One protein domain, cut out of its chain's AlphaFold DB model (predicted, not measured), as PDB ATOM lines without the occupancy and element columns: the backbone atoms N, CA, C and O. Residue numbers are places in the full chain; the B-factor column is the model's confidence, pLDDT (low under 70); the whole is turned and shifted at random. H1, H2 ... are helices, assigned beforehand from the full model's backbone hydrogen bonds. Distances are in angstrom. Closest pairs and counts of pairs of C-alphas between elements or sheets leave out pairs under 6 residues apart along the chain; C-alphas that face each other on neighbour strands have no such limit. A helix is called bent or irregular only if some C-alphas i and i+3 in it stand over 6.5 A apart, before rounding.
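Overview. This is residues 231 to 437 of the 908 residues of an uncharacterized protein of Duganella sp. CF517 (UniProt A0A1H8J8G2). Two lobes of helices stand at the two ends of an elongated body; the long helix H11 starts within the larger lobe, where its residues 417 to 425 pack on H7 and H10, and runs toward the smaller one, its residues 431 to 435 meeting the short helix H1 and the end of H4 between the lobes. The smaller lobe holds H2 to H5, with H3 farthest out; the larger holds H6 to H10, with H9 and H10 folded together as a hairpin and H8 at its far end. The printed part has 207 residues, with eleven named helices in the order H1 to H11 and no named strand, so the class is all helix, and the helices that touch are mostly crossed. By its radius of gyration of the C-alphas, 19.3 A, the whole is compact, and its C-alphas span 62 by 40 by 26 A.

Along the chain. H1, residues 235 to 241, begins at C-alpha 235 at (-42.134, -44.525, 0.725). H2, residues 249 to 260, is 18.6 A long, and H3, residues 266 to 280, is 21.6 A long. H4 is residues 285 to 294 and H5 is residues 305 to 311. H6, residues 319 to 328, begins at C-alpha 319 at (-34.837, -51.896, -7.113). H7, residues 336 to 350, is 21.2 A long. H8 is residues 360 to 369, H9 is residues 373 to 385 and 18.3 A long, and H10 is residues 398 to 407. H11, residues 416 to 436, is the longest helix at 28.4 A and ends at C-alpha 436 at (-48.249, -40.066, -8.082); it has a kink of 58 degrees near residue 430. H2 and H3 are irregular, with C-alphas 254 and 257 at 7.2 A and C-alphas 276 and 279 at 7.1 A; H6 and H11 are only just so, with C-alphas 324 and 327 at 6.9 A and C-alphas 431 and 434 at 6.8 A.

Arrangement. H1 only just touches H11, with 3 pairs of C-alphas within 8 A, through residues 431 to 435 of H11 alone; the closest C-alphas, of Asp 237 and Tyr 435, are 6.1 A apart. H11 is the hub, touching four helices. H2 touches H3 at a steep tilt of 47 degrees, closest at the C-alphas of Pro 254 and Ala 276, 5.7 A. H2 also touches H5 at a shallow tilt of 31 degrees, closest at Leu 252 and Leu 308, whose C-alphas are 6.4 A apart. H3 and H4 form a helical hairpin, with the C-alphas of Ala 266 and Glu 292 closest at 5.8 A. H4 and H11 only just touch, with 3 pairs of C-alphas within 8 A, and only at their ends; the C-alphas of Val 294 and Pro 434 are closest at 5.0 A. H6 touches H7, closest at the C-alphas of Met 324 and Arg 346, 5.9 A, and it touches residues 375 to 379 of H9 alone, closest at the C-alphas of Gln 320 and Asp 375, 6.1 A. H8 touches residues 349 to 350 of H7 alone, about perpendicular at 89 degrees, with the C-alphas of Gly 350 and Arg 369 closest at 5.7 A. H7 touches H11 at a steep tilt of 52 degrees, closest at the C-alphas of Val 344 and Tyr 425, 6.7 A. H9 and H10 form a helical hairpin at a shallow tilt of 16 degrees, opposite ways, with the C-alphas of Arg 380 and Gly 399 closest at 4.2 A. H10 touches residues 417 to 424 of H11 alone, closest at the C-alphas of Leu 402 and Ala 420, 6.4 A. In H1, H5, H7, H8, H9 and H10 every O i to N i+4 pair is within hydrogen-bond range; H3 has 9 of 11, H4 5 of 6, H6 4 of 6, H11 12 of 17, and H2 1 of 8, beside 5 of 9 O i to N i+3 pairs.

Size, cuts and confidence. The two C-alphas farthest apart, of Pro 279 and His 360, are 64.6 A apart, while those of Tyr 231 and Arg 437, the first and last printed, are 4.9 A apart. The printed part has no cut, and the link from H9 to H10, residues 386 to 397, is long. Residues 262 to 263 pair with residues 301 to 302, antiparallel, in a stretch too short to be named. The mean pLDDT of the printed part is 78.3, and 45 residues are under 70, among them residues 353 to 368 and 408 to 418.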
ATOM      1  N   TYR A 231     -48.468 -33.801  -7.168       87.81
ATOM      2  CA  TYR A 231     -47.806 -34.967  -7.728       87.81
ATOM      3  C   TYR A 231     -46.548 -35.274  -6.931       87.81
ATOM      4  O   TYR A 231     -45.761 -34.368  -6.668       87.81
ATOM      5  N   GLY A 232     -46.355 -36.528  -6.537       89.12
ATOM      6  CA  GLY A 232     -45.164 -36.944  -5.801       89.12
ATOM      7  C   GLY A 232     -45.204 -38.403  -5.370       89.12
ATOM      8  O   GLY A 232     -46.217 -39.083  -5.519       89.12
ATOM      9  N   LEU A 233     -44.080 -38.885  -4.843       88.06
ATOM     10  CA  LEU A 233     -43.915 -40.264  -4.384       88.06
ATOM     11  C   LEU A 233     -43.775 -40.311  -2.867       88.06
ATOM     12  O   LEU A 233     -43.084 -39.484  -2.279       88.06
ATOM     13  N   THR A 234     -44.375 -41.309  -2.231       87.38
ATOM     14  CA  THR A 234     -44.118 -41.657  -0.830       87.38
ATOM     15  C   THR A 234     -43.322 -42.959  -0.732       87.38
ATOM     16  O   THR A 234     -43.177 -43.708  -1.701       87.38
ATOM     17  N   MET A 235     -42.800 -43.248   0.461       83.75
ATOM     18  CA  MET A 235     -42.134 -44.525   0.725       83.75
ATOM     19  C   MET A 235     -43.101 -45.710   0.563       83.75
ATOM     20  O   MET A 235     -42.717 -46.753   0.038       83.75
ATOM     21  N   GLU A 236     -44.364 -45.525   0.956       84.88
ATOM     22  CA  GLU A 236     -45.428 -46.519   0.790       84.88
ATOM     23  C   GLU A 236     -45.750 -46.762  -0.687       84.88
ATOM     24  O   GLU A 236     -45.913 -47.911  -1.089       84.88
ATOM     25  N   ASP A 237     -45.758 -45.710  -1.514       86.44
ATOM     26  CA  ASP A 237     -45.979 -45.841  -2.959       86.44
ATOM     27  C   ASP A 237     -44.902 -46.706  -3.612       86.44
ATOM     28  O   ASP A 237     -45.216 -47.633  -4.353       86.44
ATOM     29  N   LEU A 238     -43.626 -46.450  -3.305       82.75
ATOM     30  CA  LEU A 238     -42.521 -47.236  -3.854       82.75
ATOM     31  C   LEU A 238     -42.567 -48.698  -3.387       82.75
ATOM     32  O   LEU A 238     -42.314 -49.600  -4.187       82.75
ATOM     33  N   ALA A 239     -42.940 -48.946  -2.128       80.75
ATOM     34  CA  ALA A 239     -43.147 -50.301  -1.621       80.75
ATOM     35  C   ALA A 239     -44.326 -51.004  -2.322       80.75
ATOM     36  O   ALA A 239     -44.220 -52.179  -2.678       80.75
ATOM     37  N   ALA A 240     -45.427 -50.288  -2.574       78.38
ATOM     38  CA  ALA A 240     -46.601 -50.810  -3.270       78.38
ATOM     39  C   ALA A 240     -46.317 -51.109  -4.752       78.38
ATOM     40  O   ALA A 240     -46.723 -52.154  -5.261       78.38
ATOM     41  N   ILE A 241     -45.568 -50.239  -5.439       78.56
ATOM     42  CA  ILE A 241     -45.126 -50.459  -6.823       78.56
ATOM     43  C   ILE A 241     -44.186 -51.675  -6.896       78.56
ATOM     44  O   ILE A 241     -44.296 -52.491  -7.809       78.56
ATOM     45  N   GLY A 242     -43.288 -51.828  -5.921       72.56
ATOM     46  CA  GLY A 242     -42.350 -52.952  -5.849       72.56
ATOM     47  C   GLY A 242     -42.973 -54.300  -5.461       72.56
ATOM     48  O   GLY A 242     -42.294 -55.319  -5.554       72.56
ATOM     49  N   SER A 243     -44.242 -54.328  -5.036       70.50
ATOM     50  CA  SER A 243     -44.933 -55.528  -4.534       70.50
ATOM     51  C   SER A 243     -46.238 -55.850  -5.273       70.50
ATOM     52  O   SER A 243     -47.080 -56.577  -4.741       70.50
ATOM     53  N   GLN A 244     -46.422 -55.331  -6.497       68.19
ATOM     54  CA  GLN A 244     -47.657 -55.533  -7.262       68.19
ATOM     55  C   GLN A 244     -48.007 -57.021  -7.411       68.19
ATOM     56  O   GLN A 244     -47.209 -57.834  -7.881       68.19
ATOM     57  N   ALA A 245     -49.232 -57.364  -7.010       68.31
ATOM     58  CA  ALA A 245     -49.770 -58.705  -7.167       68.31
ATOM     59  C   ALA A 245     -50.048 -58.983  -8.649       68.31
ATOM     60  O   ALA A 245     -50.730 -58.206  -9.315       68.31
ATOM     61  N   VAL A 246     -49.549 -60.114  -9.148       75.00
ATOM     62  CA  VAL A 246     -49.882 -60.612 -10.488       75.00
ATOM     63  C   VAL A 246     -51.199 -61.361 -10.410       75.00
ATOM     64  O   VAL A 246     -51.344 -62.293  -9.611       75.00
ATOM     65  N   PHE A 247     -52.147 -60.991 -11.266       82.56
ATOM     66  CA  PHE A 247     -53.436 -61.664 -11.324       82.56
ATOM     67  C   PHE A 247     -53.440 -62.702 -12.449       82.56
ATOM     68  O   PHE A 247     -53.022 -62.415 -13.571       82.56
ATOM     69  N   PRO A 248     -53.895 -63.937 -12.182       81.69
ATOM     70  CA  PRO A 248     -53.907 -64.978 -13.195       81.69
ATOM     71  C   PRO A 248     -54.931 -64.642 -14.287       81.69
ATOM     72  O   PRO A 248     -56.006 -64.128 -13.995       81.69
ATOM     73  N   GLU A 249     -54.654 -65.023 -15.535       81.06
ATOM     74  CA  GLU A 249     -55.497 -64.704 -16.702       81.06
ATOM     75  C   GLU A 249     -56.972 -65.115 -16.523       81.06
ATOM     76  O   GLU A 249     -57.884 -64.419 -16.963       81.06
ATOM     77  N   LYS A 250     -57.231 -66.200 -15.777       82.56
ATOM     78  CA  LYS A 250     -58.587 -66.640 -15.398       82.56
ATOM     79  C   LYS A 250     -59.399 -65.601 -14.603       82.56
ATOM     80  O   LYS A 250     -60.622 -65.646 -14.671       82.56
ATOM     81  N   MET A 251     -58.737 -64.701 -13.869       84.81
ATOM     82  CA  MET A 251     -59.352 -63.562 -13.165       84.81
ATOM     83  C   MET A 251     -59.548 -62.354 -14.080       84.81
ATOM     84  O   MET A 251     -60.471 -61.584 -13.869       84.81
ATOM     85  N   LEU A 252     -58.696 -62.166 -15.086       87.25
ATOM     86  CA  LEU A 252     -58.698 -60.953 -15.909       87.25
ATOM     87  C   LEU A 252     -59.595 -61.092 -17.142       87.25
ATOM     88  O   LEU A 252     -60.295 -60.156 -17.513       87.25
ATOM     89  N   LYS A 253     -59.647 -62.284 -17.742       88.25
ATOM     90  CA  LYS A 253     -60.446 -62.569 -18.941       88.25
ATOM     91  C   LYS A 253     -61.942 -62.224 -18.805       88.25
ATOM     92  O   LYS A 253     -62.494 -61.694 -19.767       88.25
ATOM     93  N   PRO A 254     -62.618 -62.465 -17.660       89.94
ATOM     94  CA  PRO A 254     -64.014 -62.058 -17.474       89.94
ATOM     95  C   PRO A 254     -64.237 -60.540 -17.465       89.94
ATOM     96  O   PRO A 254     -65.373 -60.109 -17.634       89.94
ATOM     97  N   LEU A 255     -63.183 -59.738 -17.272       88.94
ATOM     98  CA  LEU A 255     -63.255 -58.275 -17.214       88.94
ATOM     99  C   LEU A 255     -63.123 -57.607 -18.585       88.94
ATOM    100  O   LEU A 255     -63.418 -56.424 -18.692       88.94
ATOM    101  N   ALA A 256     -62.736 -58.337 -19.635       88.62
ATOM    102  CA  ALA A 256     -62.588 -57.781 -20.982       88.62
ATOM    103  C   ALA A 256     -63.840 -57.033 -21.500       88.62
ATOM    104  O   ALA A 256     -63.682 -55.983 -22.105       88.62
ATOM    105  N   PRO A 257     -65.094 -57.462 -21.239       89.94
ATOM    106  CA  PRO A 257     -66.269 -56.683 -21.641       89.94
ATOM    107  C   PRO A 257     -66.393 -55.332 -20.925       89.94
ATOM    108  O   PRO A 257     -67.069 -54.440 -21.427       89.94
ATOM    109  N   LEU A 258     -65.771 -55.187 -19.750       87.31
ATOM    110  CA  LEU A 258     -65.820 -53.963 -18.957       87.31
ATOM    111  C   LEU A 258     -64.916 -52.860 -19.522       87.31
ATOM    112  O   LEU A 258     -65.073 -51.717 -19.108       87.31
ATOM    113  N   THR A 259     -64.017 -53.173 -20.469       86.44
ATOM    114  CA  THR A 259     -63.133 -52.175 -21.100       86.44
ATOM    115  C   THR A 259     -63.863 -51.242 -22.066       86.44
ATOM    116  O   THR A 259     -63.344 -50.202 -22.449       86.44
ATOM    117  N   ALA A 260     -65.105 -51.576 -22.429       80.31
ATOM    118  CA  ALA A 260     -65.968 -50.730 -23.251       80.31
ATOM    119  C   ALA A 260     -66.696 -49.629 -22.455       80.31
ATOM    120  O   ALA A 260     -67.449 -48.853 -23.046       80.31
ATOM    121  N   PHE A 261     -66.526 -49.586 -21.129       75.50
ATOM    122  CA  PHE A 261     -67.273 -48.704 -20.237       75.50
ATOM    123  C   PHE A 261     -66.337 -47.843 -19.391       75.50
ATOM    124  O   PHE A 261     -65.327 -48.315 -18.868       75.50
ATOM    125  N   THR A 262     -66.728 -46.586 -19.206       74.62
ATOM    126  CA  THR A 262     -66.159 -45.664 -18.224       74.62
ATOM    127  C   THR A 262     -67.107 -45.539 -17.036       74.62
ATOM    128  O   THR A 262     -68.325 -45.439 -17.198       74.62
ATOM    129  N   TYR A 263     -66.547 -45.561 -15.830       71.12
ATOM    130  CA  TYR A 263     -67.290 -45.506 -14.573       71.12
ATOM    131  C   TYR A 263     -67.021 -44.173 -13.881       71.12
ATOM    132  O   TYR A 263     -65.874 -43.734 -13.798       71.12
ATOM    133  N   ALA A 264     -68.073 -43.545 -13.353       51.97
ATOM    134  CA  ALA A 264     -67.946 -42.290 -12.615       51.97
ATOM    135  C   ALA A 264     -67.270 -42.513 -11.253       51.97
ATOM    136  O   ALA A 264     -66.363 -41.774 -10.876       51.97
ATOM    137  N   THR A 265     -67.644 -43.588 -10.546       61.66
ATOM    138  CA  THR A 265     -67.134 -43.872  -9.201       61.66
ATOM    139  C   THR A 265     -66.396 -45.208  -9.104       61.66
ATOM    140  O   THR A 265     -66.682 -46.171  -9.821       61.66
ATOM    141  N   ALA A 266     -65.478 -45.299  -8.135       73.62
ATOM    142  CA  ALA A 266     -64.810 -46.548  -7.762       73.62
ATOM    143  C   ALA A 266     -65.815 -47.647  -7.384       73.62
ATOM    144  O   ALA A 266     -65.599 -48.822  -7.673       73.62
ATOM    145  N   SER A 267     -66.927 -47.258  -6.750       78.69
ATOM    146  CA  SER A 267     -67.969 -48.183  -6.308       78.69
ATOM    147  C   SER A 267     -68.663 -48.855  -7.490       78.69
ATOM    148  O   SER A 267     -68.884 -50.065  -7.439       78.69
ATOM    149  N   ASP A 268     -68.954 -48.099  -8.552       77.56
ATOM    150  CA  ASP A 268     -69.616 -48.620  -9.754       77.56
ATOM    151  C   ASP A 268     -68.702 -49.606 -10.488       77.56
ATOM    152  O   ASP A 268     -69.109 -50.729 -10.793       77.56
ATOM    153  N   LEU A 269     -67.427 -49.232 -10.667       86.50
ATOM    154  CA  LEU A 269     -66.401 -50.131 -11.198       86.50
ATOM    155  C   LEU A 269     -66.315 -51.411 -10.354       86.50
ATOM    156  O   LEU A 269     -66.326 -52.524 -10.880       86.50
ATOM    157  N   ALA A 270     -66.238 -51.270  -9.030       87.38
ATOM    158  CA  ALA A 270     -66.116 -52.398  -8.120       87.38
ATOM    159  C   ALA A 270     -67.350 -53.314  -8.159       87.38
ATOM    160  O   ALA A 270     -67.215 -54.530  -8.016       87.38
ATOM    161  N   GLU A 271     -68.559 -52.776  -8.324       88.69
ATOM    162  CA  GLU A 271     -69.780 -53.572  -8.466       88.69
ATOM    163  C   GLU A 271     -69.759 -54.419  -9.742       88.69
ATOM    164  O   GLU A 271     -69.974 -55.637  -9.670       88.69
ATOM    165  N   ASP A 272     -69.422 -53.820 -10.883       87.56
ATOM    166  CA  ASP A 272     -69.386 -54.534 -12.158       87.56
ATOM    167  C   ASP A 272     -68.217 -55.524 -12.249       87.56
ATOM    168  O   ASP A 272     -68.393 -56.635 -12.759       87.56
ATOM    169  N   VAL A 273     -67.072 -55.225 -11.627       90.19
ATOM    170  CA  VAL A 273     -65.978 -56.195 -11.450       90.19
ATOM    171  C   VAL A 273     -66.438 -57.388 -10.603       90.19
ATOM    172  O   VAL A 273     -66.230 -58.540 -10.994       90.19
ATOM    173  N   ARG A 274     -67.127 -57.165  -9.470       91.88
ATOM    174  CA  ARG A 274     -67.692 -58.271  -8.664       91.88
ATOM    175  C   ARG A 274     -68.683 -59.092  -9.480       91.88
ATOM    176  O   ARG A 274     -68.686 -60.318  -9.386       91.88
ATOM    177  N   LYS A 275     -69.529 -58.439 -10.277       89.31
ATOM    178  CA  LYS A 275     -70.532 -59.094 -11.124       89.31
ATOM    179  C   LYS A 275     -69.885 -59.951 -12.214       89.31
ATOM    180  O   LYS A 275     -70.320 -61.085 -12.404       89.31
ATOM    181  N   ALA A 276     -68.832 -59.453 -12.857       88.94
ATOM    182  CA  ALA A 276     -68.067 -60.179 -13.866       88.94
ATOM    183  C   ALA A 276     -67.320 -61.398 -13.289       88.94
ATOM    184  O   ALA A 276     -67.176 -62.411 -13.972       88.94
ATOM    185  N   LEU A 277     -66.898 -61.337 -12.020       89.25
ATOM    186  CA  LEU A 277     -66.147 -62.408 -11.344       89.25
ATOM    187  C   LEU A 277     -67.011 -63.387 -10.535       89.25
ATOM    188  O   LEU A 277     -66.529 -64.449 -10.141       89.25
ATOM    189  N   ARG A 278     -68.306 -63.106 -10.327       84.62
ATOM    190  CA  ARG A 278     -69.244 -64.052  -9.683       84.62
ATOM    191  C   ARG A 278     -69.206 -65.468 -10.283       84.62
ATOM    192  O   ARG A 278     -69.186 -66.413  -9.495       84.62
ATOM    193  N   PRO A 279     -69.179 -65.665 -11.619       80.94
ATOM    194  CA  PRO A 279     -69.177 -67.002 -12.217       80.94
ATOM    195  C   PRO A 279     -67.900 -67.806 -11.946       80.94
ATOM    196  O   PRO A 279     -67.942 -69.032 -11.994       80.94
ATOM    197  N   SER A 280     -66.768 -67.144 -11.677       74.19
ATOM    198  CA  SER A 280     -65.485 -67.813 -11.434       74.19
ATOM    199  C   SER A 280     -65.255 -68.172  -9.961       74.19
ATOM    200  O   SER A 280     -64.311 -68.902  -9.663       74.19
ATOM    201  N   GLY A 281     -66.108 -67.697  -9.041       74.62
ATOM    202  CA  GLY A 281     -65.991 -67.961  -7.600       74.62
ATOM    203  C   GLY A 281     -64.722 -67.380  -6.966       74.62
ATOM    204  O   GLY A 281     -64.277 -67.866  -5.927       74.62
ATOM    205  N   GLN A 282     -64.104 -66.386  -7.607       78.00
ATOM    206  CA  GLN A 282     -62.831 -65.809  -7.181       78.00
ATOM    207  C   GLN A 282     -63.039 -64.611  -6.256       78.00
ATOM    208  O   GLN A 282     -63.965 -63.823  -6.444       78.00
ATOM    209  N   ASP A 283     -62.152 -64.465  -5.270       81.94
ATOM    210  CA  ASP A 283     -62.131 -63.283  -4.414       81.94
ATOM    211  C   ASP A 283     -61.683 -62.063  -5.229       81.94
ATOM    212  O   ASP A 283     -60.541 -61.970  -5.687       81.94
ATOM    213  N   ALA A 284     -62.617 -61.139  -5.436       84.38
ATOM    214  CA  ALA A 284     -62.387 -59.923  -6.193       84.38
ATOM    215  C   ALA A 284     -61.744 -58.814  -5.345       84.38
ATOM    216  O   ALA A 284     -61.306 -57.826  -5.919       84.38
ATOM    217  N   ALA A 285     -61.669 -58.939  -4.013       84.38
ATOM    218  CA  ALA A 285     -61.282 -57.835  -3.131       84.38
ATOM    219  C   ALA A 285     -59.886 -57.274  -3.447       84.38
ATOM    220  O   ALA A 285     -59.727 -56.064  -3.598       84.38
ATOM    221  N   ALA A 286     -58.889 -58.148  -3.617       79.62
ATOM    222  CA  ALA A 286     -57.523 -57.735  -3.943       79.62
ATOM    223  C   ALA A 286     -57.405 -57.119  -5.350       79.62
ATOM    224  O   ALA A 286     -56.679 -56.144  -5.537       79.62
ATOM    225  N   LEU A 287     -58.139 -57.660  -6.330       84.50
ATOM    226  CA  LEU A 287     -58.148 -57.153  -7.705       84.50
ATOM    227  C   LEU A 287     -58.872 -55.808  -7.800       84.50
ATOM    228  O   LEU A 287     -58.363 -54.898  -8.437       84.50
ATOM    229  N   ILE A 288     -60.005 -55.653  -7.114       87.12
ATOM    230  CA  ILE A 288     -60.745 -54.390  -7.020       87.12
ATOM    231  C   ILE A 288     -59.860 -53.318  -6.395       87.12
ATOM    232  O   ILE A 288     -59.689 -52.265  -6.991       87.12
ATOM    233  N   ALA A 289     -59.210 -53.609  -5.267       81.69
ATOM    234  CA  ALA A 289     -58.310 -52.653  -4.629       81.69
ATOM    235  C   ALA A 289     -57.122 -52.260  -5.528       81.69
ATOM    236  O   ALA A 289     -56.584 -51.161  -5.403       81.69
ATOM    237  N   GLN A 290     -56.657 -53.149  -6.414       80.12
ATOM    238  CA  GLN A 290     -55.648 -52.810  -7.420       80.12
ATOM    239  C   GLN A 290     -56.256 -51.947  -8.536       80.12
ATOM    240  O   GLN A 290     -55.696 -50.904  -8.855       80.12
ATOM    241  N   LEU A 291     -57.405 -52.339  -9.089       82.69
ATOM    242  CA  LEU A 291     -58.104 -51.644 -10.174       82.69
ATOM    243  C   LEU A 291     -58.545 -50.236  -9.781       82.69
ATOM    244  O   LEU A 291     -58.316 -49.309 -10.543       82.69
ATOM    245  N   GLU A 292     -59.066 -50.031  -8.574       81.25
ATOM    246  CA  GLU A 292     -59.401 -48.698  -8.057       81.25
ATOM    247  C   GLU A 292     -58.182 -47.759  -8.004       81.25
ATOM    248  O   GLU A 292     -58.323 -46.538  -8.032       81.25
ATOM    249  N   ARG A 293     -56.966 -48.307  -7.934       73.44
ATOM    250  CA  ARG A 293     -55.738 -47.513  -8.026       73.44
ATOM    251  C   ARG A 293     -55.340 -47.287  -9.478       73.44
ATOM    252  O   ARG A 293     -55.120 -46.149  -9.872       73.44
ATOM    253  N   VAL A 294     -55.239 -48.359 -10.267       73.75
ATOM    254  CA  VAL A 294     -54.605 -48.320 -11.598       73.75
ATOM    255  C   VAL A 294     -55.536 -47.925 -12.748       73.75
ATOM    256  O   VAL A 294     -55.048 -47.454 -13.767       73.75
ATOM    257  N   ALA A 295     -56.851 -48.079 -12.585       75.75
ATOM    258  CA  ALA A 295     -57.868 -47.692 -13.567       75.75
ATOM    259  C   ALA A 295     -58.320 -46.229 -13.413       75.75
ATOM    260  O   ALA A 295     -59.162 -45.762 -14.174       75.75
ATOM    261  N   LYS A 296     -57.809 -45.503 -12.408       73.00
ATOM    262  CA  LYS A 296     -58.214 -44.122 -12.131       73.00
ATOM    263  C   LYS A 296     -57.608 -43.159 -13.156       73.00
ATOM    264  O   LYS A 296     -56.388 -43.093 -13.307       73.00
ATOM    265  N   THR A 297     -58.458 -42.372 -13.809       64.75
ATOM    266  CA  THR A 297     -58.083 -41.352 -14.797       64.75
ATOM    267  C   THR A 297     -58.483 -39.946 -14.325       64.75
ATOM    268  O   THR A 297     -58.913 -39.739 -13.186       64.75
ATOM    269  N   ASP A 298     -58.281 -38.937 -15.175       48.34
ATOM    270  CA  ASP A 298     -58.780 -37.578 -14.922       48.34
ATOM    271  C   ASP A 298     -60.315 -37.485 -15.044       48.34
ATOM    272  O   ASP A 298     -60.899 -36.603 -14.422       48.34
ATOM    273  N   ASP A 299     -60.953 -38.433 -15.744       49.09
ATOM    274  CA  ASP A 299     -62.383 -38.432 -16.088       49.09
ATOM    275  C   ASP A 299     -63.200 -39.529 -15.370       49.09
ATOM    276  O   ASP A 299     -64.359 -39.764 -15.705       49.09
ATOM    277  N   GLY A 300     -62.605 -40.219 -14.389       62.22
ATOM    278  CA  GLY A 300     -63.256 -41.274 -13.609       62.22
ATOM    279  C   GLY A 300     -62.421 -42.548 -13.552       62.22
ATOM    280  O   GLY A 300     -61.234 -42.517 -13.218       62.22
ATOM    281  N   TYR A 301     -63.050 -43.678 -13.848       74.44
ATOM    282  CA  TYR A 301     -62.441 -45.000 -13.817       74.44
ATOM    283  C   TYR A 301     -62.620 -45.693 -15.164       74.44
ATOM    284  O   TYR A 301     -63.742 -45.891 -15.625       74.44
ATOM    285  N   GLU A 302     -61.514 -46.090 -15.784       80.50
ATOM    286  CA  GLU A 302     -61.512 -46.747 -17.088       80.50
ATOM    287  C   GLU A 302     -60.632 -47.995 -17.061       80.50
ATOM    288  O   GLU A 302     -59.459 -47.964 -16.684       80.50
ATOM    289  N   LEU A 303     -61.216 -49.115 -17.479       82.81
ATOM    290  CA  LEU A 303     -60.491 -50.348 -17.746       82.81
ATOM    291  C   LEU A 303     -60.077 -50.347 -19.217       82.81
ATOM    292  O   LEU A 303     -60.928 -50.224 -20.085       82.81
ATOM    293  N   THR A 304     -58.797 -50.542 -19.516       83.44
ATOM    294  CA  THR A 304     -58.328 -50.703 -20.901       83.44
ATOM    295  C   THR A 304     -57.752 -52.096 -21.117       83.44
ATOM    296  O   THR A 304     -57.316 -52.759 -20.171       83.44
ATOM    297  N   ASP A 305     -57.728 -52.554 -22.368       80.50
ATOM    298  CA  ASP A 305     -57.112 -53.841 -22.714       80.50
ATOM    299  C   ASP A 305     -55.618 -53.860 -22.347       80.50
ATOM    300  O   ASP A 305     -55.114 -54.859 -21.830       80.50
ATOM    301  N   ASP A 306     -54.932 -52.726 -22.528       75.69
ATOM    302  CA  ASP A 306     -53.546 -52.522 -22.099       75.69
ATOM    303  C   ASP A 306     -53.397 -52.691 -20.579       75.69
ATOM    304  O   ASP A 306     -52.502 -53.397 -20.116       75.69
ATOM    305  N   LEU A 307     -54.310 -52.108 -19.793       78.00
ATOM    306  CA  LEU A 307     -54.297 -52.216 -18.334       78.00
ATOM    307  C   LEU A 307     -54.490 -53.663 -17.862       78.00
ATOM    308  O   LEU A 307     -53.797 -54.124 -16.954       78.00
ATOM    309  N   LEU A 308     -55.420 -54.398 -18.478       83.44
ATOM    310  CA  LEU A 308     -55.640 -55.812 -18.166       83.44
ATOM    311  C   LEU A 308     -54.425 -56.669 -18.549       83.44
ATOM    312  O   LEU A 308     -54.071 -57.590 -17.811       83.44
ATOM    313  N   ALA A 309     -53.769 -56.365 -19.671       78.44
ATOM    314  CA  ALA A 309     -52.546 -57.044 -20.083       78.44
ATOM    315  C   ALA A 309     -51.375 -56.775 -19.121       78.44
ATOM    316  O   ALA A 309     -50.581 -57.686 -18.864       78.44
ATOM    317  N   ASP A 310     -51.285 -55.565 -18.567       74.19
ATOM    318  CA  ASP A 310     -50.266 -55.186 -17.584       74.19
ATOM    319  C   ASP A 310     -50.484 -55.909 -16.241       74.19
ATOM    320  O   ASP A 310     -49.532 -56.426 -15.660       74.19
ATOM    321  N   LEU A 311     -51.733 -56.078 -15.788       77.69
ATOM    322  CA  LEU A 311     -52.064 -56.820 -14.554       77.69
ATOM    323  C   LEU A 311     -51.756 -58.327 -14.617       77.69
ATOM    324  O   LEU A 311     -51.668 -58.990 -13.577       77.69
ATOM    325  N   ALA A 312     -51.606 -58.873 -15.826       79.12
ATOM    326  CA  ALA A 312     -51.229 -60.264 -16.054       79.12
ATOM    327  C   ALA A 312     -49.709 -60.496 -15.982       79.12
ATOM    328  O   ALA A 312     -49.268 -61.649 -15.939       79.12
ATOM    329  N   LYS A 313     -48.896 -59.429 -15.992       74.75
ATOM    330  CA  LYS A 313     -47.434 -59.509 -16.056       74.75
ATOM    331  C   LYS A 313     -46.793 -58.996 -14.763       74.75
ATOM    332  O   LYS A 313     -47.210 -57.973 -14.230       74.75
ATOM    333  N   PRO A 314     -45.735 -59.654 -14.260       65.62
ATOM    334  CA  PRO A 314     -44.914 -59.120 -13.179       65.62
ATOM    335  C   PRO A 314     -43.982 -58.023 -13.710       65.62
ATOM    336  O   PRO A 314     -42.766 -58.208 -13.737       65.62
ATOM    337  N   THR A 315     -44.508 -56.880 -14.151       65.50
ATOM    338  CA  THR A 315     -43.644 -55.725 -14.433       65.50
ATOM    339  C   THR A 315     -43.427 -54.975 -13.122       65.50
ATOM    340  O   THR A 315     -44.133 -54.031 -12.785       65.50
ATOM    341  N   LEU A 316     -42.467 -55.454 -12.329       72.38
ATOM    342  CA  LEU A 316     -42.056 -54.801 -11.089       72.38
ATOM    343  C   LEU A 316     -41.048 -53.701 -11.398       72.38
ATOM    344  O   LEU A 316     -40.198 -53.864 -12.271       72.38
ATOM    345  N   LEU A 317     -41.107 -52.598 -10.654       82.38
ATOM    346  CA  LEU A 317     -40.094 -51.552 -10.740       82.38
ATOM    347  C   LEU A 317     -38.742 -52.099 -10.230       82.38
ATOM    348  O   LEU A 317     -38.666 -52.486  -9.060       82.38
ATOM    349  N   PRO A 318     -37.675 -52.130 -11.058       87.25
ATOM    350  CA  PRO A 318     -36.351 -52.554 -10.623       87.25
ATOM    351  C   PRO A 318     -35.901 -51.822  -9.347       87.25
ATOM    352  O   PRO A 318     -36.009 -50.592  -9.294       87.25
ATOM    353  N   PRO A 319     -35.319 -52.519  -8.350       86.81
ATOM    354  CA  PRO A 319     -34.837 -51.896  -7.113       86.81
ATOM    355  C   PRO A 319     -33.862 -50.732  -7.343       86.81
ATOM    356  O   PRO A 319     -33.824 -49.773  -6.575       86.81
ATOM    357  N   GLN A 320     -33.099 -50.787  -8.434       89.69
ATOM    358  CA  GLN A 320     -32.165 -49.739  -8.835       89.69
ATOM    359  C   GLN A 320     -32.886 -48.448  -9.236       89.69
ATOM    360  O   GLN A 320     -32.408 -47.360  -8.921       89.69
ATOM    361  N   LEU A 321     -34.055 -48.555  -9.879       88.56
ATOM    362  CA  LEU A 321     -34.904 -47.399 -10.171       88.56
ATOM    363  C   LEU A 321     -35.507 -46.829  -8.885       88.56
ATOM    364  O   LEU A 321     -35.458 -45.620  -8.684       88.56
ATOM    365  N   THR A 322     -35.962 -47.684  -7.966       85.38
ATOM    366  CA  THR A 322     -36.434 -47.254  -6.639       85.38
ATOM    367  C   THR A 322     -35.369 -46.455  -5.884       85.38
ATOM    368  O   THR A 322     -35.673 -45.400  -5.331       85.38
ATOM    369  N   LYS A 323     -34.108 -46.908  -5.908       85.50
ATOM    370  CA  LYS A 323     -32.973 -46.192  -5.302       85.50
ATOM    371  C   LYS A 323     -32.763 -44.810  -5.930       85.50
ATOM    372  O   LYS A 323     -32.573 -43.846  -5.198       85.50
ATOM    373  N   MET A 324     -32.846 -44.694  -7.258       86.62
ATOM    374  CA  MET A 324     -32.719 -43.406  -7.962       86.62
ATOM    375  C   MET A 324     -33.860 -42.431  -7.636       86.62
ATOM    376  O   MET A 324     -33.634 -41.226  -7.544       86.62
ATOM    377  N   PHE A 325     -35.078 -42.938  -7.436       87.06
ATOM    378  CA  PHE A 325     -36.241 -42.118  -7.084       87.06
ATOM    379  C   PHE A 325     -36.344 -41.806  -5.584       87.06
ATOM    380  O   PHE A 325     -37.199 -41.013  -5.192       87.06
ATOM    381  N   GLY A 326     -35.461 -42.364  -4.748       82.25
ATOM    382  CA  GLY A 326     -35.443 -42.129  -3.301       82.25
ATOM    383  C   GLY A 326     -35.358 -40.646  -2.923       82.25
ATOM    384  O   GLY A 326     -36.081 -40.196  -2.038       82.25
ATOM    385  N   ASP A 327     -34.576 -39.860  -3.671       78.19
ATOM    386  CA  ASP A 327     -34.428 -38.406  -3.481       78.19
ATOM    387  C   ASP A 327     -35.716 -37.609  -3.763       78.19
ATOM    388  O   ASP A 327     -35.776 -36.409  -3.487       78.19
ATOM    389  N   MET A 328     -36.721 -38.251  -4.371       84.06
ATOM    390  CA  MET A 328     -38.020 -37.660  -4.696       84.06
ATOM    391  C   MET A 328     -39.104 -37.966  -3.668       84.06
ATOM    392  O   MET A 328     -40.203 -37.418  -3.773       84.06
ATOM    393  N   ILE A 329     -38.814 -38.811  -2.676       85.25
ATOM    394  CA  ILE A 329     -39.788 -39.194  -1.657       85.25
ATOM    395  C   ILE A 329     -40.207 -37.966  -0.854       85.25
ATOM    396  O   ILE A 329     -39.400 -37.358  -0.163       85.25
ATOM    397  N   GLY A 330     -41.501 -37.658  -0.921       78.19
ATOM    398  CA  GLY A 330     -42.179 -36.549  -0.266       78.19
ATOM    399  C   GLY A 330     -42.109 -35.220  -1.025       78.19
ATOM    400  O   GLY A 330     -42.696 -34.243  -0.553       78.19
ATOM    401  N   MET A 331     -41.389 -35.144  -2.155       85.44
ATOM    402  CA  MET A 331     -41.356 -33.929  -2.973       85.44
ATOM    403  C   MET A 331     -42.733 -33.709  -3.594       85.44
ATOM    404  O   MET A 331     -43.346 -34.654  -4.096       85.44
ATOM    405  N   GLN A 332     -43.210 -32.465  -3.570       87.38
ATOM    406  CA  GLN A 332     -44.525 -32.104  -4.095       87.38
ATOM    407  C   GLN A 332     -44.377 -31.254  -5.350       87.38
ATOM    408  O   GLN A 332     -43.660 -30.258  -5.350       87.38
ATOM    409  N   TYR A 333     -45.096 -31.619  -6.404       87.56
ATOM    410  CA  TYR A 333     -45.127 -30.890  -7.666       87.56
ATOM    411  C   TYR A 333     -46.556 -30.457  -7.986       87.56
ATOM    412  O   TYR A 333     -47.494 -31.237  -7.839       87.56
ATOM    413  N   VAL A 334     -46.725 -29.225  -8.472       83.44
ATOM    414  CA  VAL A 334     -48.040 -28.662  -8.854       83.44
ATOM    415  C   VAL A 334     -48.652 -29.395 -10.044       83.44
ATOM    416  O   VAL A 334     -49.868 -29.465 -10.204       83.44
ATOM    417  N   ARG A 335     -47.802 -29.919 -10.930       84.81
ATOM    418  CA  ARG A 335     -48.206 -30.512 -12.202       84.81
ATOM    419  C   ARG A 335     -47.443 -31.794 -12.465       84.81
ATOM    420  O   ARG A 335     -46.252 -31.889 -12.169       84.81
ATOM    421  N   ARG A 336     -48.128 -32.733 -13.118       84.88
ATOM    422  CA  ARG A 336     -47.559 -34.008 -13.551       84.88
ATOM    423  C   ARG A 336     -46.319 -33.822 -14.421       84.88
ATOM    424  O   ARG A 336     -45.327 -34.496 -14.200       84.88
ATOM    425  N   SER A 337     -46.343 -32.856 -15.337       84.31
ATOM    426  CA  SER A 337     -45.204 -32.570 -16.215       84.31
ATOM    427  C   SER A 337     -43.928 -32.206 -15.449       84.31
ATOM    428  O   SER A 337     -42.851 -32.650 -15.835       84.31
ATOM    429  N   LEU A 338     -44.036 -31.454 -14.348       87.50
ATOM    430  CA  LEU A 338     -42.887 -31.101 -13.505       87.50
ATOM    431  C   LEU A 338     -42.326 -32.343 -12.795       87.50
ATOM    432  O   LEU A 338     -41.116 -32.557 -12.780       87.50
ATOM    433  N   PHE A 339     -43.217 -33.187 -12.263       89.94
ATOM    434  CA  PHE A 339     -42.849 -34.458 -11.639       89.94
ATOM    435  C   PHE A 339     -42.159 -35.405 -12.637       89.94
ATOM    436  O   PHE A 339     -41.104 -35.966 -12.343       89.94
ATOM    437  N   ASP A 340     -42.725 -35.549 -13.835       87.62
ATOM    438  CA  ASP A 340     -42.203 -36.422 -14.886       87.62
ATOM    439  C   ASP A 340     -40.804 -35.982 -15.336       87.62
ATOM    440  O   ASP A 340     -39.907 -36.810 -15.499       87.62
ATOM    441  N   GLN A 341     -40.576 -34.672 -15.464       86.25
ATOM    442  CA  GLN A 341     -39.249 -34.145 -15.775       86.25
ATOM    443  C   GLN A 341     -38.249 -34.418 -14.649       86.25
ATOM    444  O   GLN A 341     -37.142 -34.879 -14.930       86.25
ATOM    445  N   ALA A 342     -38.641 -34.240 -13.384       88.44
ATOM    446  CA  ALA A 342     -37.789 -34.580 -12.246       88.44
ATOM    447  C   ALA A 342     -37.408 -36.074 -12.227       88.44
ATOM    448  O   ALA A 342     -36.237 -36.407 -12.025       88.44
ATOM    449  N   MET A 343     -38.348 -36.973 -12.542       89.19
ATOM    450  CA  MET A 343     -38.086 -38.412 -12.691       89.19
ATOM    451  C   MET A 343     -37.046 -38.693 -13.779       89.19
ATOM    452  O   MET A 343     -36.063 -39.401 -13.539       89.19
ATOM    453  N   VAL A 344     -37.225 -38.108 -14.968       87.00
ATOM    454  CA  VAL A 344     -36.274 -38.244 -16.081       87.00
ATOM    455  C   VAL A 344     -34.889 -37.725 -15.685       87.00
ATOM    456  O   VAL A 344     -33.886 -38.342 -16.049       87.00
ATOM    457  N   GLN A 345     -34.796 -36.661 -14.882       82.69
ATOM    458  CA  GLN A 345     -33.498 -36.198 -14.391       82.69
ATOM    459  C   GLN A 345     -32.832 -37.159 -13.419       82.69
ATOM    460  O   GLN A 345     -31.616 -37.332 -13.485       82.69
ATOM    461  N   ARG A 346     -33.583 -37.811 -12.526       86.62
ATOM    462  CA  ARG A 346     -32.991 -38.819 -11.634       86.62
ATOM    463  C   ARG A 346     -32.450 -40.009 -12.414       86.62
ATOM    464  O   ARG A 346     -31.344 -40.459 -12.123       86.62
ATOM    465  N   LEU A 347     -33.151 -40.426 -13.470       87.50
ATOM    466  CA  LEU A 347     -32.636 -41.425 -14.409       87.50
ATOM    467  C   LEU A 347     -31.365 -40.939 -15.112       87.50
ATOM    468  O   LEU A 347     -30.386 -41.676 -15.182       87.50
ATOM    469  N   ARG A 348     -31.349 -39.693 -15.597       81.69
ATOM    470  CA  ARG A 348     -30.181 -39.104 -16.267       81.69
ATOM    471  C   ARG A 348     -28.949 -39.089 -15.363       81.69
ATOM    472  O   ARG A 348     -27.884 -39.529 -15.793       81.69
ATOM    473  N   ILE A 349     -29.099 -38.628 -14.120       78.00
ATOM    474  CA  ILE A 349     -28.012 -38.565 -13.135       78.00
ATOM    475  C   ILE A 349     -27.523 -39.977 -12.781       78.00
ATOM    476  O   ILE A 349     -26.319 -40.232 -12.821       78.00
ATOM    477  N   GLY A 350     -28.440 -40.899 -12.478       81.19
ATOM    478  CA  GLY A 350     -28.095 -42.258 -12.050       81.19
ATOM    479  C   GLY A 350     -27.492 -43.136 -13.150       81.19
ATOM    480  O   GLY A 350     -26.692 -44.021 -12.847       81.19
ATOM    481  N   LEU A 351     -27.815 -42.868 -14.420       83.69
ATOM    482  CA  LEU A 351     -27.345 -43.627 -15.590       83.69
ATOM    483  C   LEU A 351     -26.258 -42.911 -16.390       83.69
ATOM    484  O   LEU A 351     -25.893 -43.361 -17.473       83.69
ATOM    485  N   SER A 352     -25.704 -41.822 -15.853       73.31
ATOM    486  CA  SER A 352     -24.541 -41.152 -16.440       73.31
ATOM    487  C   SER A 352     -24.786 -40.479 -17.803       73.31
ATOM    488  O   SER A 352     -23.846 -39.994 -18.427       73.31
ATOM    489  N   ALA A 353     -26.033 -40.350 -18.251       66.69
ATOM    490  CA  ALA A 353     -26.338 -39.717 -19.531       66.69
ATOM    491  C   ALA A 353     -25.917 -38.236 -19.528       66.69
ATOM    492  O   ALA A 353     -26.390 -37.431 -18.719       66.69
ATOM    493  N   CYS A 354     -25.001 -37.884 -20.425       60.41
ATOM    494  CA  CYS A 354     -24.346 -36.584 -20.436       60.41
ATOM    495  C   CYS A 354     -25.007 -35.549 -21.358       60.41
ATOM    496  O   CYS A 354     -25.617 -35.875 -22.373       60.41
ATOM    497  N   ARG A 355     -24.659 -34.279 -21.111       49.78
ATOM    498  CA  ARG A 355     -24.241 -33.338 -22.167       49.78
ATOM    499  C   ARG A 355     -22.738 -33.046 -22.020       49.78
ATOM    500  O   ARG A 355     -22.192 -33.200 -20.929       49.78
ATOM    501  N   ALA A 356     -22.064 -32.675 -23.108       46.59
ATOM    502  CA  ALA A 356     -20.656 -32.266 -23.074       46.59
ATOM    503  C   ALA A 356     -20.441 -31.056 -22.132       46.59
ATOM    504  O   ALA A 356     -21.308 -30.193 -22.044       46.59
ATOM    505  N   HIS A 357     -19.278 -30.994 -21.465       52.34
ATOM    506  CA  HIS A 357     -18.817 -29.885 -20.601       52.34
ATOM    507  C   HIS A 357     -19.607 -29.619 -19.303       52.34
ATOM    508  O   HIS A 357     -20.010 -28.491 -19.032       52.34
ATOM    509  N   LEU A 358     -19.761 -30.634 -18.445       53.97
ATOM    510  CA  LEU A 358     -20.281 -30.424 -17.088       53.97
ATOM    511  C   LEU A 358     -19.271 -29.637 -16.220       53.97
ATOM    512  O   LEU A 358     -18.086 -29.992 -16.210       53.97
ATOM    513  N   PRO A 359     -19.709 -28.620 -15.453       55.44
ATOM    514  CA  PRO A 359     -18.894 -27.993 -14.415       55.44
ATOM    515  C   PRO A 359     -18.344 -29.032 -13.423       55.44
ATOM    516  O   PRO A 359     -18.996 -30.038 -13.132       55.44
ATOM    517  N   HIS A 360     -17.152 -28.792 -12.866       55.88
ATOM    518  CA  HIS A 360     -16.452 -29.747 -11.987       55.88
ATOM    519  C   HIS A 360     -17.308 -30.230 -10.800       55.88
ATOM    520  O   HIS A 360     -17.266 -31.400 -10.426       55.88
ATOM    521  N   GLU A 361     -18.139 -29.357 -10.239       56.00
ATOM    522  CA  GLU A 361     -19.029 -29.688  -9.124       56.00
ATOM    523  C   GLU A 361     -20.169 -30.624  -9.537       56.00
ATOM    524  O   GLU A 361     -20.532 -31.544  -8.807       56.00
ATOM    525  N   GLU A 362     -20.713 -30.454 -10.742       58.53
ATOM    526  CA  GLU A 362     -21.699 -31.372 -11.314       58.53
ATOM    527  C   GLU A 362     -21.076 -32.728 -11.650       58.53
ATOM    528  O   GLU A 362     -21.684 -33.772 -11.405       58.53
ATOM    529  N   TRP A 363     -19.815 -32.734 -12.081       62.19
ATOM    530  CA  TRP A 363     -19.042 -33.961 -12.248       62.19
ATOM    531  C   TRP A 363     -18.811 -34.701 -10.918       62.19
ATOM    532  O   TRP A 363     -18.986 -35.921 -10.847       62.19
ATOM    533  N   MET A 364     -18.487 -33.981  -9.840       59.91
ATOM    534  CA  MET A 364     -18.344 -34.569  -8.501       59.91
ATOM    535  C   MET A 364     -19.683 -35.090  -7.957       59.91
ATOM    536  O   MET A 364     -19.737 -36.200  -7.426       59.91
ATOM    537  N   ARG A 365     -20.787 -34.356  -8.162       61.47
ATOM    538  CA  ARG A 365     -22.149 -34.807  -7.817       61.47
ATOM    539  C   ARG A 365     -22.526 -36.083  -8.560       61.47
ATOM    540  O   ARG A 365     -23.001 -37.034  -7.934       61.47
ATOM    541  N   ARG A 366     -22.246 -36.143  -9.866       66.19
ATOM    542  CA  ARG A 366     -22.481 -37.327 -10.702       66.19
ATOM    543  C   ARG A 366     -21.807 -38.560 -10.114       66.19
ATOM    544  O   ARG A 366     -22.473 -39.573  -9.962       66.19
ATOM    545  N   LYS A 367     -20.543 -38.475  -9.683       66.75
ATOM    546  CA  LYS A 367     -19.846 -39.616  -9.058       66.75
ATOM    547  C   LYS A 367     -20.557 -40.183  -7.829       66.75
ATOM    548  O   LYS A 367     -20.513 -41.388  -7.620       66.75
ATOM    549  N   THR A 368     -21.192 -39.334  -7.024       67.69
ATOM    550  CA  THR A 368     -21.859 -39.770  -5.784       67.69
ATOM    551  C   THR A 368     -23.249 -40.367  -5.999       67.69
ATOM    552  O   THR A 368     -23.709 -41.129  -5.155       67.69
ATOM    553  N   ARG A 369     -23.920 -40.030  -7.109       75.00
ATOM    554  CA  ARG A 369     -25.300 -40.457  -7.406       75.00
ATOM    555  C   ARG A 369     -25.417 -41.444  -8.566       75.00
ATOM    556  O   ARG A 369     -26.506 -41.944  -8.832       75.00
ATOM    557  N   LEU A 370     -24.313 -41.711  -9.255       81.69
ATOM    558  CA  LEU A 370     -24.223 -42.741 -10.278       81.69
ATOM    559  C   LEU A 370     -24.517 -44.115  -9.667       81.69
ATOM    560  O   LEU A 370     -24.056 -44.415  -8.563       81.69
ATOM    561  N   LEU A 371     -25.242 -44.967 -10.394       86.44
ATOM    562  CA  LEU A 371     -25.365 -46.370 -10.008       86.44
ATOM    563  C   LEU A 371     -23.983 -47.020  -9.895       86.44
ATOM    564  O   LEU A 371     -23.105 -46.777 -10.729       86.44
ATOM    565  N   SER A 372     -23.805 -47.879  -8.888       89.12
ATOM    566  CA  SER A 372     -22.619 -48.728  -8.834       89.12
ATOM    567  C   SER A 372     -22.616 -49.688 -10.023       89.12
ATOM    568  O   SER A 372     -23.645 -49.910 -10.668       89.12
ATOM    569  N   LYS A 373     -21.457 -50.280 -10.316       89.56
ATOM    570  CA  LYS A 373     -21.358 -51.271 -11.388       89.56
ATOM    571  C   LYS A 373     -22.299 -52.450 -11.144       89.56
ATOM    572  O   LYS A 373     -23.000 -52.863 -12.059       89.56
ATOM    573  N   GLU A 374     -22.359 -52.931  -9.903       92.62
ATOM    574  CA  GLU A 374     -23.244 -54.029  -9.512       92.62
ATOM    575  C   GLU A 374     -24.719 -53.665  -9.727       92.62
ATOM    576  O   GLU A 374     -25.480 -54.463 -10.276       92.62
ATOM    577  N   ASP A 375     -25.117 -52.447  -9.345       92.00
ATOM    578  CA  ASP A 375     -26.476 -51.958  -9.563       92.00
ATOM    579  C   ASP A 375     -26.783 -51.843 -11.069       92.00
ATOM    580  O   ASP A 375     -27.833 -52.294 -11.526       92.00
ATOM    581  N   MET A 376     -25.872 -51.293 -11.875       91.88
ATOM    582  CA  MET A 376     -26.090 -51.162 -13.318       91.88
ATOM    583  C   MET A 376     -26.191 -52.526 -14.017       91.88
ATOM    584  O   MET A 376     -27.069 -52.717 -14.862       91.88
ATOM    585  N   ASP A 377     -25.346 -53.492 -13.651       92.62
ATOM    586  CA  ASP A 377     -25.407 -54.858 -14.180       92.62
ATOM    587  C   ASP A 377     -26.750 -55.529 -13.843       92.62
ATOM    588  O   ASP A 377     -27.386 -56.139 -14.711       92.62
ATOM    589  N   ALA A 378     -27.243 -55.350 -12.615       91.62
ATOM    590  CA  ALA A 378     -28.548 -55.857 -12.193       91.62
ATOM    591  C   ALA A 378     -29.719 -55.178 -12.933       91.62
ATOM    592  O   ALA A 378     -30.660 -55.855 -13.366       91.62
ATOM    593  N   LEU A 379     -29.655 -53.858 -13.141       91.62
ATOM    594  CA  LEU A 379     -30.653 -53.126 -13.925       91.62
ATOM    595  C   LEU A 379     -30.664 -53.602 -15.382       91.62
ATOM    596  O   LEU A 379     -31.730 -53.862 -15.938       91.62
ATOM    597  N   ARG A 380     -29.483 -53.765 -15.993       91.25
ATOM    598  CA  ARG A 380     -29.327 -54.274 -17.361       91.25
ATOM    599  C   ARG A 380     -29.965 -55.651 -17.518       91.25
ATOM    600  O   ARG A 380     -30.718 -55.858 -18.469       91.25
ATOM    601  N   ALA A 381     -29.683 -56.572 -16.596       88.75
ATOM    602  CA  ALA A 381     -30.256 -57.915 -16.611       88.75
ATOM    603  C   ALA A 381     -31.789 -57.873 -16.526       88.75
ATOM    604  O   ALA A 381     -32.466 -58.513 -17.330       88.75
ATOM    605  N   THR A 382     -32.330 -57.060 -15.617       86.69
ATOM    606  CA  THR A 382     -33.780 -56.926 -15.402       86.69
ATOM    607  C   THR A 382     -34.484 -56.334 -16.625       86.69
ATOM    608  O   THR A 382     -35.448 -56.905 -17.127       86.69
ATOM    609  N   VAL A 383     -33.968 -55.227 -17.170       87.62
ATOM    610  CA  VAL A 383     -34.559 -54.539 -18.332       87.62
ATOM    611  C   VAL A 383     -34.528 -55.411 -19.591       87.62
ATOM    612  O   VAL A 383     -35.469 -55.378 -20.384       87.62
ATOM    613  N   ASN A 384     -33.470 -56.206 -19.780       86.56
ATOM    614  CA  ASN A 384     -33.359 -57.116 -20.921       86.56
ATOM    615  C   ASN A 384     -34.250 -58.367 -20.777       86.56
ATOM    616  O   ASN A 384     -34.651 -58.936 -21.793       86.56
ATOM    617  N   ALA A 385     -34.560 -58.792 -19.547       76.94
ATOM    618  CA  ALA A 385     -35.391 -59.963 -19.264       76.94
ATOM    619  C   ALA A 385     -36.904 -59.708 -19.417       76.94
ATOM    620  O   ALA A 385     -37.663 -60.663 -19.547       76.94
ATOM    621  N   ASP A 386     -37.338 -58.446 -19.469       68.12
ATOM    622  CA  ASP A 386     -38.744 -57.996 -19.477       68.12
ATOM    623  C   ASP A 386     -39.536 -58.335 -20.771       68.12
ATOM    624  O   ASP A 386     -40.550 -57.726 -21.095       68.12
ATOM    625  N   GLY A 387     -39.070 -59.300 -21.574       62.84
ATOM    626  CA  GLY A 387     -39.759 -59.838 -22.756       62.84
ATOM    627  C   GLY A 387     -39.790 -58.915 -23.983       62.84
ATOM    628  O   GLY A 387     -39.573 -59.397 -25.095       62.84
ATOM    629  N   VAL A 388     -39.962 -57.600 -23.800       68.88
ATOM    630  CA  VAL A 388     -40.075 -56.573 -24.860       68.88
ATOM    631  C   VAL A 388     -38.831 -56.513 -25.754       68.88
ATOM    632  O   VAL A 388     -38.934 -56.314 -26.964       68.88
ATOM    633  N   ASP A 389     -37.649 -56.725 -25.174       68.94
ATOM    634  CA  ASP A 389     -36.366 -56.664 -25.885       68.94
ATOM    635  C   ASP A 389     -35.743 -58.043 -26.141       68.94
ATOM    636  O   ASP A 389     -34.672 -58.134 -26.744       68.94
ATOM    637  N   SER A 390     -36.405 -59.126 -25.724       67.06
ATOM    638  CA  SER A 390     -35.866 -60.491 -25.821       67.06
ATOM    639  C   SER A 390     -35.571 -60.909 -27.269       67.06
ATOM    640  O   SER A 390     -34.561 -61.563 -27.532       67.06
ATOM    641  N   ALA A 391     -36.395 -60.442 -28.216       66.94
ATOM    642  CA  ALA A 391     -36.253 -60.676 -29.654       66.94
ATOM    643  C   ALA A 391     -35.241 -59.747 -30.354       66.94
ATOM    644  O   ALA A 391     -34.899 -59.980 -31.514       66.94
ATOM    645  N   LYS A 392     -34.760 -58.687 -29.688       79.88
ATOM    646  CA  LYS A 392     -33.742 -57.784 -30.248       79.88
ATOM    647  C   LYS A 392     -32.350 -58.397 -30.065       79.88
ATOM    648  O   LYS A 392     -32.080 -59.038 -29.048       79.88
ATOM    649  N   ALA A 393     -31.470 -58.173 -31.041       78.00
ATOM    650  CA  ALA A 393     -30.076 -58.607 -30.978       78.00
ATOM    651  C   ALA A 393     -29.332 -57.960 -29.796       78.00
ATOM    652  O   ALA A 393     -29.636 -56.827 -29.403       78.00
ATOM    653  N   ASP A 394     -28.334 -58.670 -29.267       65.25
ATOM    654  CA  ASP A 394     -27.446 -58.155 -28.223       65.25
ATOM    655  C   ASP A 394     -26.816 -56.824 -28.678       65.25
ATOM    656  O   ASP A 394     -26.374 -56.674 -29.818       65.25
ATOM    657  N   GLY A 395     -26.844 -55.814 -27.807       68.62
ATOM    658  CA  GLY A 395     -26.424 -54.442 -28.114       68.62
ATOM    659  C   GLY A 395     -27.542 -53.513 -28.608       68.62
ATOM    660  O   GLY A 395     -27.453 -52.302 -28.390       68.62
ATOM    661  N   ALA A 396     -28.617 -54.041 -29.208       79.50
ATOM    662  CA  ALA A 396     -29.808 -53.266 -29.588       79.50
ATOM    663  C   ALA A 396     -30.881 -53.225 -28.483       79.50
ATOM    664  O   ALA A 396     -31.803 -52.406 -28.545       79.50
ATOM    665  N   ARG A 397     -30.762 -54.093 -27.470       87.56
ATOM    666  CA  ARG A 397     -31.652 -54.123 -26.304       87.56
ATOM    667  C   ARG A 397     -31.520 -52.856 -25.469       87.56
ATOM    668  O   ARG A 397     -30.451 -52.239 -25.416       87.56
ATOM    669  N   LEU A 398     -32.598 -52.469 -24.787       88.12
ATOM    670  CA  LEU A 398     -32.599 -51.260 -23.973       88.12
ATOM    671  C   LEU A 398     -31.533 -51.315 -22.875       88.12
ATOM    672  O   LEU A 398     -30.750 -50.377 -22.773       88.12
ATOM    673  N   GLY A 399     -31.432 -52.417 -22.126       88.94
ATOM    674  CA  GLY A 399     -30.443 -52.562 -21.054       88.94
ATOM    675  C   GLY A 399     -29.000 -52.442 -21.549       88.94
ATOM    676  O   GLY A 399     -28.180 -51.815 -20.888       88.94
ATOM    677  N   ASP A 400     -28.690 -52.964 -22.740       88.00
ATOM    678  CA  ASP A 400     -27.347 -52.852 -23.328       88.00
ATOM    679  C   ASP A 400     -27.029 -51.420 -23.777       88.00
ATOM    680  O   ASP A 400     -25.896 -50.957 -23.644       88.00
ATOM    681  N   ARG A 401     -28.025 -50.692 -24.299       86.94
ATOM    682  CA  ARG A 401     -27.875 -49.265 -24.621       86.94
ATOM    683  C   ARG A 401     -27.680 -48.437 -23.355       86.94
ATOM    684  O   ARG A 401     -26.769 -47.623 -23.325       86.94
ATOM    685  N   LEU A 402     -28.459 -48.694 -22.303       88.12
ATOM    686  CA  LEU A 402     -28.301 -48.031 -21.005       88.12
ATOM    687  C   LEU A 402     -26.935 -48.325 -20.373       88.12
ATOM    688  O   LEU A 402     -26.299 -47.415 -19.858       88.12
ATOM    689  N   TYR A 403     -26.444 -49.564 -20.467       87.25
ATOM    690  CA  TYR A 403     -25.111 -49.915 -19.976       87.25
ATOM    691  C   TYR A 403     -24.014 -49.168 -20.736       87.25
ATOM    692  O   TYR A 403     -23.092 -48.658 -20.116       87.25
ATOM    693  N   ARG A 404     -24.129 -49.030 -22.066       83.19
ATOM    694  CA  ARG A 404     -23.187 -48.215 -22.853       83.19
ATOM    695  C   ARG A 404     -23.212 -46.738 -22.458       83.19
ATOM    696  O   ARG A 404     -22.159 -46.116 -22.461       83.19
ATOM    697  N   LEU A 405     -24.377 -46.197 -22.102       80.06
ATOM    698  CA  LEU A 405     -24.500 -44.831 -21.576       80.06
ATOM    699  C   LEU A 405     -23.860 -44.673 -20.195       80.06
ATOM    700  O   LEU A 405     -23.282 -43.635 -19.889       80.06
ATOM    701  N   TRP A 406     -23.963 -45.701 -19.360       83.94
ATOM    702  CA  TRP A 406     -23.374 -45.704 -18.028       83.94
ATOM    703  C   TRP A 406     -21.845 -45.894 -18.060       83.94
ATOM    704  O   TRP A 406     -21.125 -45.185 -17.361       83.94
ATOM    705  N   ASP A 407     -21.349 -46.811 -18.898       80.25
ATOM    706  CA  ASP A 407     -19.923 -47.145 -19.071       80.25
ATOM    707  C   ASP A 407     -19.179 -46.081 -19.901       80.25
ATOM    708  O   ASP A 407     -18.005 -45.776 -19.679       80.25
ATOM    709  N   GLY A 408     -19.892 -45.464 -20.846       67.44
ATOM    710  CA  GLY A 408     -19.429 -44.346 -21.650       67.44
ATOM    711  C   GLY A 408     -19.262 -43.079 -20.815       67.44
ATOM    712  O   GLY A 408     -20.125 -42.212 -20.784       67.44
ATOM    713  N   LEU A 409     -18.093 -42.903 -20.201       55.41
ATOM    714  CA  LEU A 409     -17.685 -41.629 -19.588       55.41
ATOM    715  C   LEU A 409     -17.528 -40.476 -20.608       55.41
ATOM    716  O   LEU A 409     -17.307 -39.335 -20.203       55.41
ATOM    717  N   HIS A 410     -17.624 -40.760 -21.912       53.03
ATOM    718  CA  HIS A 410     -17.375 -39.818 -23.001       53.03
ATOM    719  C   HIS A 410     -18.694 -39.352 -23.612       53.03
ATOM    720  O   HIS A 410     -19.391 -40.095 -24.298       53.03
ATOM    721  N   CYS A 411     -19.019 -38.097 -23.334       56.41
ATOM    722  CA  CYS A 411     -20.223 -37.411 -23.767       56.41
ATOM    723  C   CYS A 411     -20.110 -36.968 -25.245       56.41
ATOM    724  O   CYS A 411     -20.143 -35.772 -25.526       56.41
ATOM    725  N   ASP A 412     -19.919 -37.898 -26.181       46.50
ATOM    726  CA  ASP A 412     -19.795 -37.582 -27.607       46.50
ATOM    727  C   ASP A 412     -21.117 -37.875 -28.334       46.50
ATOM    728  O   ASP A 412     -21.477 -39.024 -28.562       46.50
ATOM    729  N   GLN A 413     -21.788 -36.799 -28.759       50.06
ATOM    730  CA  GLN A 413     -22.974 -36.740 -29.633       50.06
ATOM    731  C   GLN A 413     -24.346 -36.801 -28.935       50.06
ATOM    732  O   GLN A 413     -24.955 -37.844 -28.710       50.06
ATOM    733  N   GLY A 414     -24.888 -35.607 -28.660       47.72
ATOM    734  CA  GLY A 414     -26.245 -35.417 -28.154       47.72
ATOM    735  C   GLY A 414     -27.297 -35.945 -29.130       47.72
ATOM    736  O   GLY A 414     -27.593 -35.314 -30.139       47.72
ATOM    737  N   GLY A 415     -27.879 -37.100 -28.815       52.22
ATOM    738  CA  GLY A 415     -29.009 -37.661 -29.560       52.22
ATOM    739  C   GLY A 415     -29.357 -39.094 -29.157       52.22
ATOM    740  O   GLY A 415     -30.532 -39.425 -29.023       52.22
ATOM    741  N   THR A 416     -28.355 -39.933 -28.885       55.25
ATOM    742  CA  THR A 416     -28.551 -41.347 -28.507       55.25
ATOM    743  C   THR A 416     -28.989 -41.538 -27.055       55.25
ATOM    744  O   THR A 416     -29.761 -42.449 -26.751       55.25
ATOM    745  N   ASP A 417     -28.554 -40.646 -26.168       64.38
ATOM    746  CA  ASP A 417     -28.695 -40.782 -24.715       64.38
ATOM    747  C   ASP A 417     -30.124 -40.488 -24.246       64.38
ATOM    748  O   ASP A 417     -30.672 -41.173 -23.381       64.38
ATOM    749  N   ALA A 418     -30.768 -39.494 -24.864       68.38
ATOM    750  CA  ALA A 418     -32.132 -39.096 -24.532       68.38
ATOM    751  C   ALA A 418     -33.158 -40.170 -24.921       68.38
ATOM    752  O   ALA A 418     -34.119 -40.388 -24.188       68.38
ATOM    753  N   ALA A 419     -32.939 -40.875 -26.035       78.06
ATOM    754  CA  ALA A 419     -33.876 -41.878 -26.529       78.06
ATOM    755  C   ALA A 419     -33.958 -43.104 -25.606       78.06
ATOM    756  O   ALA A 419     -35.057 -43.547 -25.277       78.06
ATOM    757  N   ALA A 420     -32.818 -43.633 -25.142       84.19
ATOM    758  CA  ALA A 420     -32.811 -44.791 -24.245       84.19
ATOM    759  C   ALA A 420     -33.382 -44.450 -22.858       84.19
ATOM    760  O   ALA A 420     -34.146 -45.233 -22.298       84.19
ATOM    761  N   LEU A 421     -33.073 -43.265 -22.319       85.31
ATOM    762  CA  LEU A 421     -33.679 -42.793 -21.071       85.31
ATOM    763  C   LEU A 421     -35.189 -42.598 -21.199       85.31
ATOM    764  O   LEU A 421     -35.932 -43.015 -20.313       85.31
ATOM    765  N   GLN A 422     -35.645 -41.986 -22.294       83.88
ATOM    766  CA  GLN A 422     -37.068 -41.786 -22.538       83.88
ATOM    767  C   GLN A 422     -37.789 -43.124 -22.707       83.88
ATOM    768  O   GLN A 422     -38.886 -43.290 -22.187       83.88
ATOM    769  N   GLU A 423     -37.176 -44.102 -23.380       86.69
ATOM    770  CA  GLU A 423     -37.732 -45.452 -23.503       86.69
ATOM    771  C   GLU A 423     -37.829 -46.152 -22.138       86.69
ATOM    772  O   GLU A 423     -38.858 -46.759 -21.836       86.69
ATOM    773  N   LEU A 424     -36.808 -46.018 -21.282       89.50
ATOM    774  CA  LEU A 424     -36.837 -46.532 -19.910       89.50
ATOM    775  C   LEU A 424     -37.940 -45.866 -19.080       89.50
ATOM    776  O   LEU A 424     -38.723 -46.554 -18.426       89.50
ATOM    777  N   TYR A 425     -38.034 -44.538 -19.129       88.88
ATOM    778  CA  TYR A 425     -39.081 -43.794 -18.439       88.88
ATOM    779  C   TYR A 425     -40.473 -44.191 -18.949       88.88
ATOM    780  O   TYR A 425     -41.345 -44.512 -18.150       88.88
ATOM    781  N   ASN A 426     -40.694 -44.256 -20.263       84.62
ATOM    782  CA  ASN A 426     -41.982 -44.652 -20.842       84.62
ATOM    783  C   ASN A 426     -42.389 -46.073 -20.423       84.62
ATOM    784  O   ASN A 426     -43.573 -46.329 -20.217       84.62
ATOM    785  N   ARG A 427     -41.415 -46.979 -20.259       84.50
ATOM    786  CA  ARG A 427     -41.655 -48.355 -19.805       84.50
ATOM    787  C   ARG A 427     -42.190 -48.409 -18.375       84.50
ATOM    788  O   ARG A 427     -43.168 -49.100 -18.126       84.50
ATOM    789  N   TYR A 428     -41.580 -47.668 -17.449       85.06
ATOM    790  CA  TYR A 428     -41.912 -47.763 -16.019       85.06
ATOM    791  C   TYR A 428     -42.856 -46.662 -15.510       85.06
ATOM    792  O   TYR A 428     -43.481 -46.828 -14.465       85.06
ATOM    793  N   SER A 429     -43.024 -45.556 -16.237       83.44
ATOM    794  CA  SER A 429     -43.913 -44.446 -15.852       83.44
ATOM    795  C   SER A 429     -45.372 -44.876 -15.729       83.44
ATOM    796  O   SER A 429     -46.069 -44.373 -14.853       83.44
ATOM    797  N   LYS A 430     -45.826 -45.850 -16.528       78.19
ATOM    798  CA  LYS A 430     -47.177 -46.424 -16.420       78.19
ATOM    799  C   LYS A 430     -47.430 -47.104 -15.072       78.19
ATOM    800  O   LYS A 430     -48.522 -46.987 -14.535       78.19
ATOM    801  N   LEU A 431     -46.417 -47.752 -14.494       78.31
ATOM    802  CA  LEU A 431     -46.520 -48.390 -13.174       78.31
ATOM    803  C   LEU A 431     -46.569 -47.365 -12.041       78.31
ATOM    804  O   LEU A 431     -47.134 -47.627 -10.983       78.31
ATOM    805  N   ILE A 432     -45.961 -46.204 -12.271       82.50
ATOM    806  CA  ILE A 432     -45.824 -45.120 -11.301       82.50
ATOM    807  C   ILE A 432     -47.040 -44.182 -11.346       82.50
ATOM    808  O   ILE A 432     -47.491 -43.708 -10.306       82.50
ATOM    809  N   ALA A 433     -47.604 -43.946 -12.534       80.19
ATOM    810  CA  ALA A 433     -48.689 -42.997 -12.781       80.19
ATOM    811  C   ALA A 433     -49.900 -43.123 -11.824       80.19
ATOM    812  O   ALA A 433     -50.360 -42.082 -11.348       80.19
ATOM    813  N   PRO A 434     -50.375 -44.332 -11.464       76.06
ATOM    814  CA  PRO A 434     -51.479 -44.510 -10.515       76.06
ATOM    815  C   PRO A 434     -51.203 -43.980  -9.106       76.06
ATOM    816  O   PRO A 434     -52.126 -43.672  -8.358       76.06
ATOM    817  N   TYR A 435     -49.929 -43.902  -8.720       82.69
ATOM    818  CA  TYR A 435     -49.522 -43.594  -7.353       82.69
ATOM    819  C   TYR A 435     -49.195 -42.121  -7.158       82.69
ATOM    820  O   TYR A 435     -49.250 -41.637  -6.032       82.69
ATOM    821  N   VAL A 436     -48.850 -41.398  -8.223       85.75
ATOM    822  CA  VAL A 436     -48.249 -40.066  -8.082       85.75
ATOM    823  C   VAL A 436     -49.256 -38.947  -7.923       85.75
ATOM    824  O   VAL A 436     -48.925 -37.956  -7.288       85.75
ATOM    825  N   ARG A 437     -50.467 -39.071  -8.480       84.94
ATOM    826  CA  ARG A 437     -51.514 -38.051  -8.334       84.94
ATOM    827  C   ARG A 437     -52.145 -38.189  -6.954       84.94
ATOM    828  O   ARG A 437     -52.804 -39.185  -6.663       84.94
TER     829      ARG A 437